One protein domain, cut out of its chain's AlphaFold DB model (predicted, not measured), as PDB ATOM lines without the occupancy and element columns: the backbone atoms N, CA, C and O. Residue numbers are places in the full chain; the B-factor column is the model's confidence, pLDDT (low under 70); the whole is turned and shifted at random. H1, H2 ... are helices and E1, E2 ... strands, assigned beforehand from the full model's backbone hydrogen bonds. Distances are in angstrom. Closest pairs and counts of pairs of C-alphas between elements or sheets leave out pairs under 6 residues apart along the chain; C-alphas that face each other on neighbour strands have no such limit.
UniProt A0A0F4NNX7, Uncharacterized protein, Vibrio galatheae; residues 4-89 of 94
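Overview. This is residues 4 to 89 of the 94 residues of an uncharacterized protein of Vibrio galatheae (UniProt A0A0F4NNX7). Three helices, H2, H3 and H4, pack crosswise into a cluster against a long two-stranded hairpin, E1 and E2, whose tip, residues 75 to 80, sticks out free. H1 lies at the edge of the cluster near H2, and the very short H5 sits at the end of the hairpin away from its tip. The printed part has 86 residues, with five named helices followed by two named strands, in the order H1 H2 H3 H4 H5 E1 E2; the sheet, E1 - E2, is antiparallel, and the class is mixed, helices and strands. The whole is compact, with a radius of gyration of the C-alphas of 12.5 A, and spans 39 by 29 by 22 A.

Along the chain. H1, residues 4 to 10, begins at C-alpha 4 at (-11.296, 158.748, 86.138) and is 10.1 A long. H2 holds residues 17 to 25, 12.3 A. H3, residues 33 to 43, is the longest helix at 15.4 A. H4 holds residues 50 to 59, 14.6 A, and H5 residues 62 to 65, 5.7 A. E1, residues 67 to 76, measures 27.9 A and ends at C-alpha 76 at (1.872, 166.716, 57.979). E2, residues 79 to 88, measures 29.7 A and ends at C-alpha 88 at (-1.171, 156.903, 84.344).

Arrangement. H1 is close to H2 but not clearly touching, with the closest C-alphas, Lys 9 and Tyr 23, 5.4 A apart; they run opposite ways at a shallow tilt of 13 degrees. H2 and H3 touch, closest at C-alphas Val 24 and Ile 36, 6.5 A, about perpendicular at 77 degrees. H2 and H4 touch, closest at C-alphas Phe 18 and Arg 56, 5.5 A, about perpendicular at 89 degrees. H3 and H4 touch, closest at C-alphas Leu 33 and Gln 50, 5.5 A, about perpendicular at 84 degrees. E1 and E2 form a hairpin, antiparallel at 159 degrees, with N 68 and O 87 at 2.9 A and N 81 and O 74 at 2.8 A within hydrogen-bond range. The closest C-alphas of H2 and E2 are Thr 25 and Arg 85, 5.2 A; of H3 and E2, Leu 33 and Phe 83, 7.4 A; of H4 and E1, Leu 57 and Lys 69, 7.0 A; of H5 and E1, Pro 62 and Val 68, 5.2 A. Among the pairs that stay apart are H1 and H3, and H4 and H5. In H1, H2, H3 and H4 every O i to N i+4 pair is within hydrogen-bond range; H5, with four residues, is too short for such a pair.

Size, cuts and confidence. The two C-alphas farthest apart, those of Glu 7 and Gly 78, are 38.8 A apart. The printed part has no cut and no long link. Its mean pLDDT is 93.3, and residues 4 to 5 are under 70.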
ATOM      1  N   LEU A   4     -12.712 159.106  86.040       68.06
ATOM      2  CA  LEU A   4     -11.296 158.748  86.138       68.06
ATOM      3  C   LEU A   4     -10.365 159.885  85.677       68.06
ATOM      4  O   LEU A   4      -9.366 160.180  86.324       68.06
ATOM      5  N   LEU A   5     -10.694 160.580  84.579       66.88
ATOM      6  CA  LEU A   5      -9.877 161.702  84.101       66.88
ATOM      7  C   LEU A   5      -9.978 162.932  85.008       66.88
ATOM      8  O   LEU A   5      -9.029 163.712  85.059       66.88
ATOM      9  N   ARG A   6     -11.107 163.138  85.698       70.75
ATOM     10  CA  ARG A   6     -11.248 164.232  86.673       70.75
ATOM     11  C   ARG A   6     -10.420 163.956  87.920       70.75
ATOM     12  O   ARG A   6      -9.706 164.850  88.368       70.75
ATOM     13  N   GLU A   7     -10.476 162.730  88.419       72.38
ATOM     14  CA  GLU A   7      -9.718 162.291  89.588       72.38
ATOM     15  C   GLU A   7      -8.208 162.398  89.340       72.38
ATOM     16  O   GLU A   7      -7.520 163.127  90.053       72.38
ATOM     17  N   ILE A   8      -7.724 161.828  88.229       72.31
ATOM     18  CA  ILE A   8      -6.328 161.930  87.764       72.31
ATOM     19  C   ILE A   8      -5.848 163.388  87.696       72.31
ATOM     20  O   ILE A   8      -4.715 163.700  88.060       72.31
ATOM     21  N   LYS A   9      -6.698 164.301  87.216       76.31
ATOM     22  CA  LYS A   9      -6.334 165.712  87.037       76.31
ATOM     23  C   LYS A   9      -6.346 166.521  88.331       76.31
ATOM     24  O   LYS A   9      -5.634 167.521  88.405       76.31
ATOM     25  N   SER A  10      -7.124 166.112  89.332       75.38
ATOM     26  CA  SER A  10      -7.241 166.823  90.613       75.38
ATOM     27  C   SER A  10      -5.944 166.832  91.434       75.38
ATOM     28  O   SER A  10      -5.743 167.733  92.243       75.38
ATOM     29  N   GLY A  11      -5.024 165.897  91.168       81.75
ATOM     30  CA  GLY A  11      -3.739 165.788  91.865       81.75
ATOM     31  C   GLY A  11      -2.672 166.816  91.463       81.75
ATOM     32  O   GLY A  11      -1.631 166.897  92.113       81.75
ATOM     33  N   PHE A  12      -2.876 167.607  90.402       88.75
ATOM     34  CA  PHE A  12      -1.856 168.548  89.925       88.75
ATOM     35  C   PHE A  12      -2.012 169.953  90.515       88.75
ATOM     36  O   PHE A  12      -3.054 170.589  90.376       88.75
ATOM     37  N   ASN A  13      -0.924 170.508  91.061       92.94
ATOM     38  CA  ASN A  13      -0.880 171.913  91.472       92.94
ATOM     39  C   ASN A  13      -0.768 172.854  90.254       92.94
ATOM     40  O   ASN A  13       0.333 173.183  89.798       92.94
ATOM     41  N   THR A  14      -1.908 173.326  89.750       93.62
ATOM     42  CA  THR A  14      -2.000 174.201  88.567       93.62
ATOM     43  C   THR A  14      -1.512 175.639  88.786       93.62
ATOM     44  O   THR A  14      -1.450 176.409  87.829       93.62
ATOM     45  N   ASN A  15      -1.106 176.012  90.003       94.00
ATOM     46  CA  ASN A  15      -0.398 177.278  90.237       94.00
ATOM     47  C   ASN A  15       1.072 177.205  89.788       94.00
ATOM     48  O   ASN A  15       1.747 178.224  89.684       94.00
ATOM     49  N   THR A  16       1.572 176.002  89.494       95.88
ATOM     50  CA  THR A  16       2.916 175.786  88.953       95.88
ATOM     51  C   THR A  16       2.864 175.516  87.453       95.88
ATOM     52  O   THR A  16       1.946 174.862  86.955       95.88
ATOM     53  N   GLN A  17       3.902 175.939  86.730       96.81
ATOM     54  CA  GLN A  17       4.053 175.618  85.308       96.81
ATOM     55  C   GLN A  17       4.042 174.102  85.056       96.81
ATOM     56  O   GLN A  17       3.395 173.632  84.122       96.81
ATOM     57  N   PHE A  18       4.715 173.319  85.905       96.94
ATOM     58  CA  PHE A  18       4.720 171.858  85.792       96.94
ATOM     59  C   PHE A  18       3.311 171.267  85.945       96.94
ATOM     60  O   PHE A  18       2.883 170.476  85.103       96.94
ATOM     61  N   GLY A  19       2.560 171.691  86.965       95.75
ATOM     62  CA  GLY A  19       1.208 171.196  87.202       95.75
ATOM     63  C   GLY A  19       0.225 171.570  86.093       95.75
ATOM     64  O   GLY A  19      -0.560 170.718  85.688       95.75
ATOM     65  N   ARG A  20       0.305 172.781  85.520       97.12
ATOM     66  CA  ARG A  20      -0.518 173.160  84.349       97.12
ATOM     67  C   ARG A  20      -0.239 172.282  83.137       97.12
ATOM     68  O   ARG A  20      -1.178 171.800  82.502       97.12
ATOM     69  N   VAL A  21       1.040 172.050  82.833       97.56
ATOM     70  CA  VAL A  21       1.447 171.178  81.723       97.56
ATOM     71  C   VAL A  21       0.905 169.768  81.930       97.56
ATOM     72  O   VAL A  21       0.310 169.207  81.008       97.56
ATOM     73  N   CYS A  22       1.046 169.214  83.136       95.69
ATOM     74  CA  CYS A  22       0.556 167.873  83.427       95.69
ATOM     75  C   CYS A  22      -0.975 167.790  83.369       95.69
ATOM     76  O   CYS A  22      -1.506 166.909  82.698       95.69
ATOM     77  N   TYR A  23      -1.686 168.756  83.954       95.00
ATOM     78  CA  TYR A  23      -3.151 168.827  83.937       95.00
ATOM     79  C   TYR A  23      -3.732 168.842  82.514       95.00
ATOM     80  O   TYR A  23      -4.710 168.149  82.207       95.00
ATOM     81  N   VAL A  24      -3.136 169.641  81.625       95.81
ATOM     82  CA  VAL A  24      -3.596 169.786  80.238       95.81
ATOM     83  C   VAL A  24      -3.254 168.562  79.394       95.81
ATOM     84  O   VAL A  24      -4.055 168.177  78.542       95.81
ATOM     85  N   THR A  25      -2.088 167.962  79.630       96.44
ATOM     86  CA  THR A  25      -1.550 166.872  78.799       96.44
ATOM     87  C   THR A  25      -2.002 165.486  79.275       96.44
ATOM     88  O   THR A  25      -1.917 164.524  78.516       96.44
ATOM     89  N   ALA A  26      -2.499 165.366  80.510       94.31
ATOM     90  CA  ALA A  26      -3.044 164.123  81.040       94.31
ATOM     91  C   ALA A  26      -4.355 163.730  80.349       94.31
ATOM     92  O   ALA A  26      -5.327 164.497  80.321       94.31
ATOM     93  N   GLY A  27      -4.382 162.504  79.831       91.12
ATOM     94  CA  GLY A  27      -5.553 161.891  79.223       91.12
ATOM     95  C   GLY A  27      -5.247 161.139  77.934       91.12
ATOM     96  O   GLY A  27      -4.102 160.840  77.603       91.12
ATOM     97  N   THR A  28      -6.306 160.807  77.204       90.38
ATOM     98  CA  THR A  28      -6.229 159.978  75.993       90.38
ATOM     99  C   THR A  28      -5.864 160.766  74.737       90.38
ATOM    100  O   THR A  28      -5.439 160.169  73.745       90.38
ATOM    101  N   GLU A  29      -6.017 162.089  74.773       94.94
ATOM    102  CA  GLU A  29      -5.859 162.969  73.623       94.94
ATOM    103  C   GLU A  29      -4.392 163.279  73.311       94.94
ATOM    104  O   GLU A  29      -3.602 163.599  74.196       94.94
ATOM    105  N   TRP A  30      -4.049 163.227  72.027       97.69
ATOM    106  CA  TRP A  30      -2.727 163.565  71.512       97.69
ATOM    107  C   TRP A  30      -2.641 165.054  71.191       97.69
ATOM    108  O   TRP A  30      -3.379 165.547  70.342       97.69
ATOM    109  N   LEU A  31      -1.715 165.765  71.835       98.19
ATOM    110  CA  LEU A  31      -1.597 167.218  71.715       98.19
ATOM    111  C   LEU A  31      -0.232 167.631  71.181       98.19
ATOM    112  O   LEU A  31       0.800 167.128  71.628       98.19
ATOM    113  N   THR A  32      -0.203 168.600  70.267       98.44
ATOM    114  CA  THR A  32       1.048 169.289  69.933       98.44
ATOM    115  C   THR A  32       1.425 170.271  71.048       98.44
ATOM    116  O   THR A  32       0.580 170.684  71.844       98.44
ATOM    117  N   LEU A  33       2.681 170.735  71.083       98.19
ATOM    118  CA  LEU A  33       3.083 171.799  72.021       98.19
ATOM    119  C   LEU A  33       2.228 173.067  71.862       98.19
ATOM    120  O   LEU A  33       1.949 173.746  72.847       98.19
ATOM    121  N   ARG A  34       1.780 173.362  70.636       97.94
ATOM    122  CA  ARG A  34       0.908 174.503  70.341       97.94
ATOM    123  C   ARG A  34      -0.504 174.306  70.888       97.94
ATOM    124  O   ARG A  34      -1.114 175.267  71.350       97.94
ATOM    125  N   ASP A  35      -1.029 173.086  70.851       98.31
ATOM    126  CA  ASP A  35      -2.336 172.785  71.442       98.31
ATOM    127  C   ASP A  35      -2.282 172.893  72.964       98.31
ATOM    128  O   ASP A  35      -3.183 173.478  73.566       98.31
ATOM    129  N   ILE A  36      -1.200 172.401  73.578       98.19
ATOM    130  CA  ILE A  36      -0.963 172.522  75.022       98.19
ATOM    131  C   ILE A  36      -0.871 174.001  75.421       98.19
ATOM    132  O   ILE A  36      -1.592 174.429  76.316       98.19
ATOM    133  N   GLU A  37      -0.065 174.801  74.717       98.44
ATOM    134  CA  GLU A  37       0.065 176.251  74.937       98.44
ATOM    135  C   GLU A  37      -1.290 176.972  74.859       98.44
ATOM    136  O   GLU A  37      -1.661 177.716  75.770       98.44
ATOM    137  N   LYS A  38      -2.080 176.704  73.809       98.00
ATOM    138  CA  LYS A  38      -3.424 177.281  73.653       98.00
ATOM    139  C   LYS A  38      -4.363 176.885  74.787       98.00
ATOM    140  O   LYS A  38      -5.151 177.712  75.235       98.00
ATOM    141  N   ARG A  39      -4.324 175.628  75.230       97.44
ATOM    142  CA  ARG A  39      -5.166 175.141  76.332       97.44
ATOM    143  C   ARG A  39      -4.771 175.767  77.658       97.44
ATOM    144  O   ARG A  39      -5.658 176.204  78.382       97.44
ATOM    145  N   ILE A  40      -3.473 175.871  77.937       97.31
ATOM    146  CA  ILE A  40      -2.969 176.548  79.132       97.31
ATOM    147  C   ILE A  40      -3.472 177.993  79.156       97.31
ATOM    148  O   ILE A  40      -4.121 178.385  80.118       97.31
ATOM    149  N   GLY A  41      -3.296 178.742  78.063       96.75
ATOM    150  CA  GLY A  41      -3.744 180.136  77.982       96.75
ATOM    151  C   GLY A  41      -5.266 180.342  77.990       96.75
ATOM    152  O   GLY A  41      -5.714 181.474  78.142       96.75
ATOM    153  N   ARG A  42      -6.065 179.281  77.802       96.62
ATOM    154  CA  ARG A  42      -7.533 179.316  77.944       96.62
ATOM    155  C   ARG A  42      -7.996 178.983  79.359       96.62
ATOM    156  O   ARG A  42      -9.022 179.495  79.784       96.62
ATOM    157  N   LEU A  43      -7.291 178.081  80.040       95.06
ATOM    158  CA  LEU A  43      -7.702 177.535  81.337       95.06
ATOM    159  C   LEU A  43      -7.077 178.272  82.521       95.06
ATOM    160  O   LEU A  43      -7.642 178.255  83.611       95.06
ATOM    161  N   PHE A  44      -5.922 178.905  82.325       95.06
ATOM    162  CA  PHE A  44      -5.156 179.541  83.386       95.06
ATOM    163  C   PHE A  44      -4.814 180.986  83.021       95.06
ATOM    164  O   PHE A  44      -4.722 181.350  81.850       95.06
ATOM    165  N   LYS A  45      -4.606 181.814  84.050       92.38
ATOM    166  CA  LYS A  45      -4.166 183.206  83.882       92.38
ATOM    167  C   LYS A  45      -2.738 183.283  83.330       92.38
ATOM    168  O   LYS A  45      -2.434 184.162  82.524       92.38
ATOM    169  N   ASP A  46      -1.887 182.355  83.759       91.62
ATOM    170  CA  ASP A  46      -0.504 182.258  83.308       91.62
ATOM    171  C   ASP A  46      -0.411 181.598  81.933       91.62
ATOM    172  O   ASP A  46      -1.106 180.623  81.635       91.62
ATOM    173  N   LYS A  47       0.510 182.098  81.111       92.06
ATOM    174  CA  LYS A  47       0.841 181.523  79.808       92.06
ATOM    175  C   LYS A  47       2.188 180.828  79.894       92.06
ATOM    176  O   LYS A  47       3.137 181.382  80.441       92.06
ATOM    177  N   ASP A  48       2.280 179.653  79.288       95.19
ATOM    178  CA  ASP A  48       3.523 178.894  79.200       95.19
ATOM    179  C   ASP A  48       3.944 178.771  77.735       95.19
ATOM    180  O   ASP A  48       3.134 178.430  76.875       95.19
ATOM    181  N   THR A  49       5.214 179.053  77.447       97.62
ATOM    182  CA  THR A  49       5.756 178.951  76.086       97.62
ATOM    183  C   THR A  49       5.995 177.494  75.701       97.62
ATOM    184  O   THR A  49       6.261 176.643  76.552       97.62
ATOM    185  N   GLN A  50       6.006 177.191  74.403       97.94
ATOM    186  CA  GLN A  50       6.299 175.833  73.913       97.94
ATOM    187  C   GLN A  50       7.650 175.283  74.411       97.94
ATOM    188  O   GLN A  50       7.759 174.089  74.697       97.94
ATOM    189  N   ALA A  51       8.669 176.138  74.567       97.94
ATOM    190  CA  ALA A  51       9.968 175.745  75.115       97.94
ATOM    191  C   ALA A  51       9.866 175.329  76.594       97.94
ATOM    192  O   ALA A  51      10.391 174.282  76.982       97.94
ATOM    193  N   ALA A  52       9.136 176.108  77.394       97.69
ATOM    194  CA  ALA A  52       8.888 175.824  78.801       97.69
ATOM    195  C   ALA A  52       8.048 174.547  78.988       97.69
ATOM    196  O   ALA A  52       8.418 173.663  79.764       97.69
ATOM    197  N   ILE A  53       6.988 174.388  78.187       98.56
ATOM    198  CA  ILE A  53       6.155 173.176  78.143       98.56
ATOM    199  C   ILE A  53       7.014 171.950  77.817       98.56
ATOM    200  O   ILE A  53       6.966 170.942  78.522       98.56
ATOM    201  N   SER A  54       7.848 172.042  76.779       98.19
ATOM    202  CA  SER A  54       8.758 170.965  76.376       98.19
ATOM    203  C   SER A  54       9.715 170.568  77.503       98.19
ATOM    204  O   SER A  54       9.968 169.378  77.701       98.19
ATOM    205  N   ALA A  55      10.221 171.538  78.272       98.25
ATOM    206  CA  ALA A  55      11.044 171.271  79.447       98.25
ATOM    207  C   ALA A  55      10.272 170.504  80.529       98.25
ATOM    208  O   ALA A  55      10.737 169.448  80.951       98.25
ATOM    209  N   ARG A  56       9.064 170.949  80.897       97.94
ATOM    210  CA  ARG A  56       8.240 170.258  81.906       97.94
ATOM    211  C   ARG A  56       7.868 168.834  81.490       97.94
ATOM    212  O   ARG A  56       7.926 167.917  82.300       97.94
ATOM    213  N   LEU A  57       7.576 168.600  80.210       97.75
ATOM    214  CA  LEU A  57       7.318 167.248  79.695       97.75
ATOM    215  C   LEU A  57       8.536 166.312  79.817       97.75
ATOM    216  O   LEU A  57       8.383 165.089  79.816       97.75
ATOM    217  N   ARG A  58       9.766 166.834  79.885       97.50
ATOM    218  CA  ARG A  58      10.962 166.013  80.154       97.50
ATOM    219  C   ARG A  58      11.124 165.663  81.632       97.50
ATOM    220  O   ARG A  58      11.791 164.679  81.915       97.50
ATOM    221  N   GLU A  59      10.505 166.418  82.534       96.31
ATOM    222  CA  GLU A  59      10.573 166.200  83.986       96.31
ATOM    223  C   GLU A  59       9.601 165.119  84.474       96.31
ATOM    224  O   GLU A  59       9.801 164.549  85.547       96.31
ATOM    225  N   VAL A  60       8.564 164.807  83.688       94.81
ATOM    226  CA  VAL A  60       7.592 163.760  84.023       94.81
ATOM    227  C   VAL A  60       8.305 162.421  84.208       94.81
ATOM    228  O   VAL A  60       9.107 161.994  83.378       94.81
ATOM    229  N   SER A  61       7.981 161.756  85.311       91.75
ATOM    230  CA  SER A  61       8.619 160.522  85.760       91.75
ATOM    231  C   SER A  61       7.541 159.573  86.278       91.75
ATOM    232  O   SER A  61       6.747 160.007  87.119       91.75
ATOM    233  N   PRO A  62       7.540 158.300  85.842       90.12
ATOM    234  CA  PRO A  62       6.563 157.314  86.294       90.12
ATOM    235  C   PRO A  62       6.584 157.129  87.813       90.12
ATOM    236  O   PRO A  62       5.539 157.137  88.449       90.12
ATOM    237  N   ILE A  63       7.782 157.079  88.398       87.88
ATOM    238  CA  ILE A  63       7.980 156.842  89.833       87.88
ATOM    239  C   ILE A  63       7.618 158.068  90.674       87.88
ATOM    240  O   ILE A  63       6.951 157.942  91.692       87.88
ATOM    241  N   LYS A  64       8.057 159.268  90.269       87.00
ATOM    242  CA  LYS A  64       7.845 160.485  91.079       87.00
ATOM    243  C   LYS A  64       6.448 161.076  90.930       87.00
ATOM    244  O   LYS A  64       5.975 161.738  91.844       87.00
ATOM    245  N   HIS A  65       5.835 160.904  89.763       88.75
ATOM    246  CA  HIS A  65       4.609 161.614  89.409       88.75
ATOM    247  C   HIS A  65       3.436 160.677  89.118       88.75
ATOM    248  O   HIS A  65       2.317 161.163  89.025       88.75
ATOM    249  N   GLY A  66       3.660 159.369  88.945       88.94
ATOM    250  CA  GLY A  66       2.596 158.425  88.587       88.94
ATOM    251  C   GLY A  66       2.146 158.521  87.126       88.94
ATOM    252  O   GLY A  66       1.085 158.010  86.785       88.94
ATOM    253  N   PHE A  67       2.931 159.168  86.252       91.50
ATOM    254  CA  PHE A  67       2.613 159.315  84.827       91.50
ATOM    255  C   PHE A  67       3.782 158.960  83.924       91.50
ATOM    256  O   PHE A  67       4.942 159.275  84.206       91.50
ATOM    257  N   VAL A  68       3.443 158.403  82.768       93.88
ATOM    258  CA  VAL A  68       4.356 158.206  81.648       93.88
ATOM    259  C   VAL A  68       4.044 159.245  80.580       93.88
ATOM    260  O   VAL A  68       2.890 159.438  80.193       93.88
ATOM    261  N   LYS A  69       5.086 159.910  80.074       95.81
ATOM    262  CA  LYS A  69       4.970 160.685  78.840       95.81
ATOM    263  C   LYS A  69       5.046 159.743  77.655       95.81
ATOM    264  O   LYS A  69       6.097 159.156  77.398       95.81
ATOM    265  N   GLU A  70       3.998 159.749  76.854       97.12
ATOM    266  CA  GLU A  70       4.024 159.148  75.533       97.12
ATOM    267  C   GLU A  70       4.222 160.219  74.461       97.12
ATOM    268  O   GLU A  70       3.774 161.366  74.584       97.12
ATOM    269  N   ARG A  71       4.928 159.845  73.394       97.44
ATOM    270  CA  ARG A  71       5.200 160.712  72.248       97.44
ATOM    271  C   ARG A  71       5.012 159.922  70.967       97.44
ATOM    272  O   ARG A  71       5.621 158.868  70.809       97.44
ATOM    273  N   ARG A  72       4.299 160.506  70.011       97.56
ATOM    274  CA  ARG A  72       4.292 160.049  68.618       97.56
ATOM    275  C   ARG A  72       4.627 161.195  67.677       97.56
ATOM    276  O   ARG A  72       4.716 162.351  68.096       97.56
ATOM    277  N   HIS A  73       4.848 160.870  66.414       97.62
ATOM    278  CA  HIS A  73       5.024 161.873  65.380       97.62
ATOM    279  C   HIS A  73       4.352 161.438  64.088       97.62
ATOM    280  O   HIS A  73       4.264 160.247  63.804       97.62
ATOM    281  N   GLU A  74       3.914 162.419  63.315       97.31
ATOM    282  CA  GLU A  74       3.268 162.229  62.019       97.31
ATOM    283  C   GLU A  74       3.906 163.183  61.002       97.31
ATOM    284  O   GLU A  74       4.491 164.206  61.377       97.31
ATOM    285  N   GLN A  75       3.829 162.844  59.715       97.62
ATOM    286  CA  GLN A  75       4.221 163.742  58.630       97.62
ATOM    287  C   GLN A  75       2.986 164.514  58.166       97.62
ATOM    288  O   GLN A  75       2.053 163.924  57.631       97.62
ATOM    289  N   ILE A  76       2.976 165.831  58.365       95.62
ATOM    290  CA  ILE A  76       1.872 166.716  57.979       95.62
ATOM    291  C   ILE A  76       2.454 167.812  57.092       95.62
ATOM    292  O   ILE A  76       3.338 168.555  57.521       95.62
ATOM    293  N   ASN A  77       1.981 167.908  55.847       94.81
ATOM    294  CA  ASN A  77       2.481 168.865  54.849       94.81
ATOM    295  C   ASN A  77       4.015 168.819  54.692       94.81
ATOM    296  O   ASN A  77       4.684 169.854  54.683       94.81
ATOM    297  N   GLY A  78       4.584 167.608  54.658       95.19
ATOM    298  CA  GLY A  78       6.031 167.382  54.539       95.19
ATOM    299  C   GLY A  78       6.848 167.730  55.789       95.19
ATOM    300  O   GLY A  78       8.076 167.724  55.738       95.19
ATOM    301  N   LYS A  79       6.196 168.054  56.912       95.69
ATOM    302  CA  LYS A  79       6.856 168.381  58.179       95.69
ATOM    303  C   LYS A  79       6.551 167.323  59.228       95.69
ATOM    304  O   LYS A  79       5.401 166.931  59.420       95.69
ATOM    305  N   ARG A  80       7.579 166.934  59.984       97.06
ATOM    306  CA  ARG A  80       7.425 166.069  61.155       97.06
ATOM    307  C   ARG A  80       6.788 166.861  62.298       97.06
ATOM    308  O   ARG A  80       7.409 167.774  62.842       97.06
ATOM    309  N   VAL A  81       5.576 166.482  62.686       97.62
ATOM    310  CA  VAL A  81       4.827 167.074  63.801       97.62
ATOM    311  C   VAL A  81       4.797 166.089  64.962       97.62
ATOM    312  O   VAL A  81       4.483 164.917  64.774       97.62
ATOM    313  N   TYR A  82       5.144 166.560  66.161       97.94
ATOM    314  CA  TYR A  82       5.155 165.744  67.373       97.94
ATOM    315  C   TYR A  82       3.900 165.966  68.206       97.94
ATOM    316  O   TYR A  82       3.462 167.102  68.403       97.94
ATOM    317  N   PHE A  83       3.403 164.868  68.759       98.50
ATOM    318  CA  PHE A  83       2.264 164.839  69.657       98.50
ATOM    319  C   PHE A  83       2.650 164.166  70.965       98.50
ATOM    320  O   PHE A  83       3.459 163.232  70.986       98.50
ATOM    321  N   TYR A  84       2.039 164.632  72.045       98.38
ATOM    322  CA  TYR A  84       2.325 164.216  73.405       98.38
ATOM    323  C   TYR A  84       1.025 163.949  74.153       98.38
ATOM    324  O   TYR A  84       0.024 164.630  73.924       98.38
ATOM    325  N   ARG A  85       1.072 162.986  75.070       97.06
ATOM    326  CA  ARG A  85       0.055 162.775  76.103       97.06
ATOM    327  C   ARG A  85       0.710 162.230  77.369       97.06
ATOM    328  O   ARG A  85       1.796 161.649  77.296       97.06
ATOM    329  N   LEU A  86       0.064 162.429  78.514       95.31
ATOM    330  CA  LEU A  86       0.440 161.774  79.765       95.31
ATOM    331  C   LEU A  86      -0.616 160.735  80.124       95.31
ATOM    332  O   LEU A  86      -1.806 161.051  80.193       95.31
ATOM    333  N   VAL A  87      -0.164 159.511  80.374       92.62
ATOM    334  CA  VAL A  87      -1.010 158.392  80.803       92.62
ATOM    335  C   VAL A  87      -0.589 157.944  82.202       92.62
ATOM    336  O   VAL A  87       0.600 158.060  82.523       92.62
ATOM    337  N   PRO A  88      -1.522 157.476  83.050       90.25
ATOM    338  CA  PRO A  88      -1.171 156.903  84.344       90.25
ATOM    339  C   PRO A  88      -0.137 155.791  84.187       90.25
ATOM    340  O   PRO A  88      -0.236 154.959  83.286       90.25
ATOM    341  N   PHE A  89       0.859 155.788  85.063       88.75
ATOM    342  CA  PHE A  89       1.790 154.680  85.167       88.75
ATOM    343  C   PHE A  89       1.110 153.541  85.925       88.75
ATOM    344  O   PHE A  89       0.827 153.669  87.113       88.75
TER     345      PHE A  89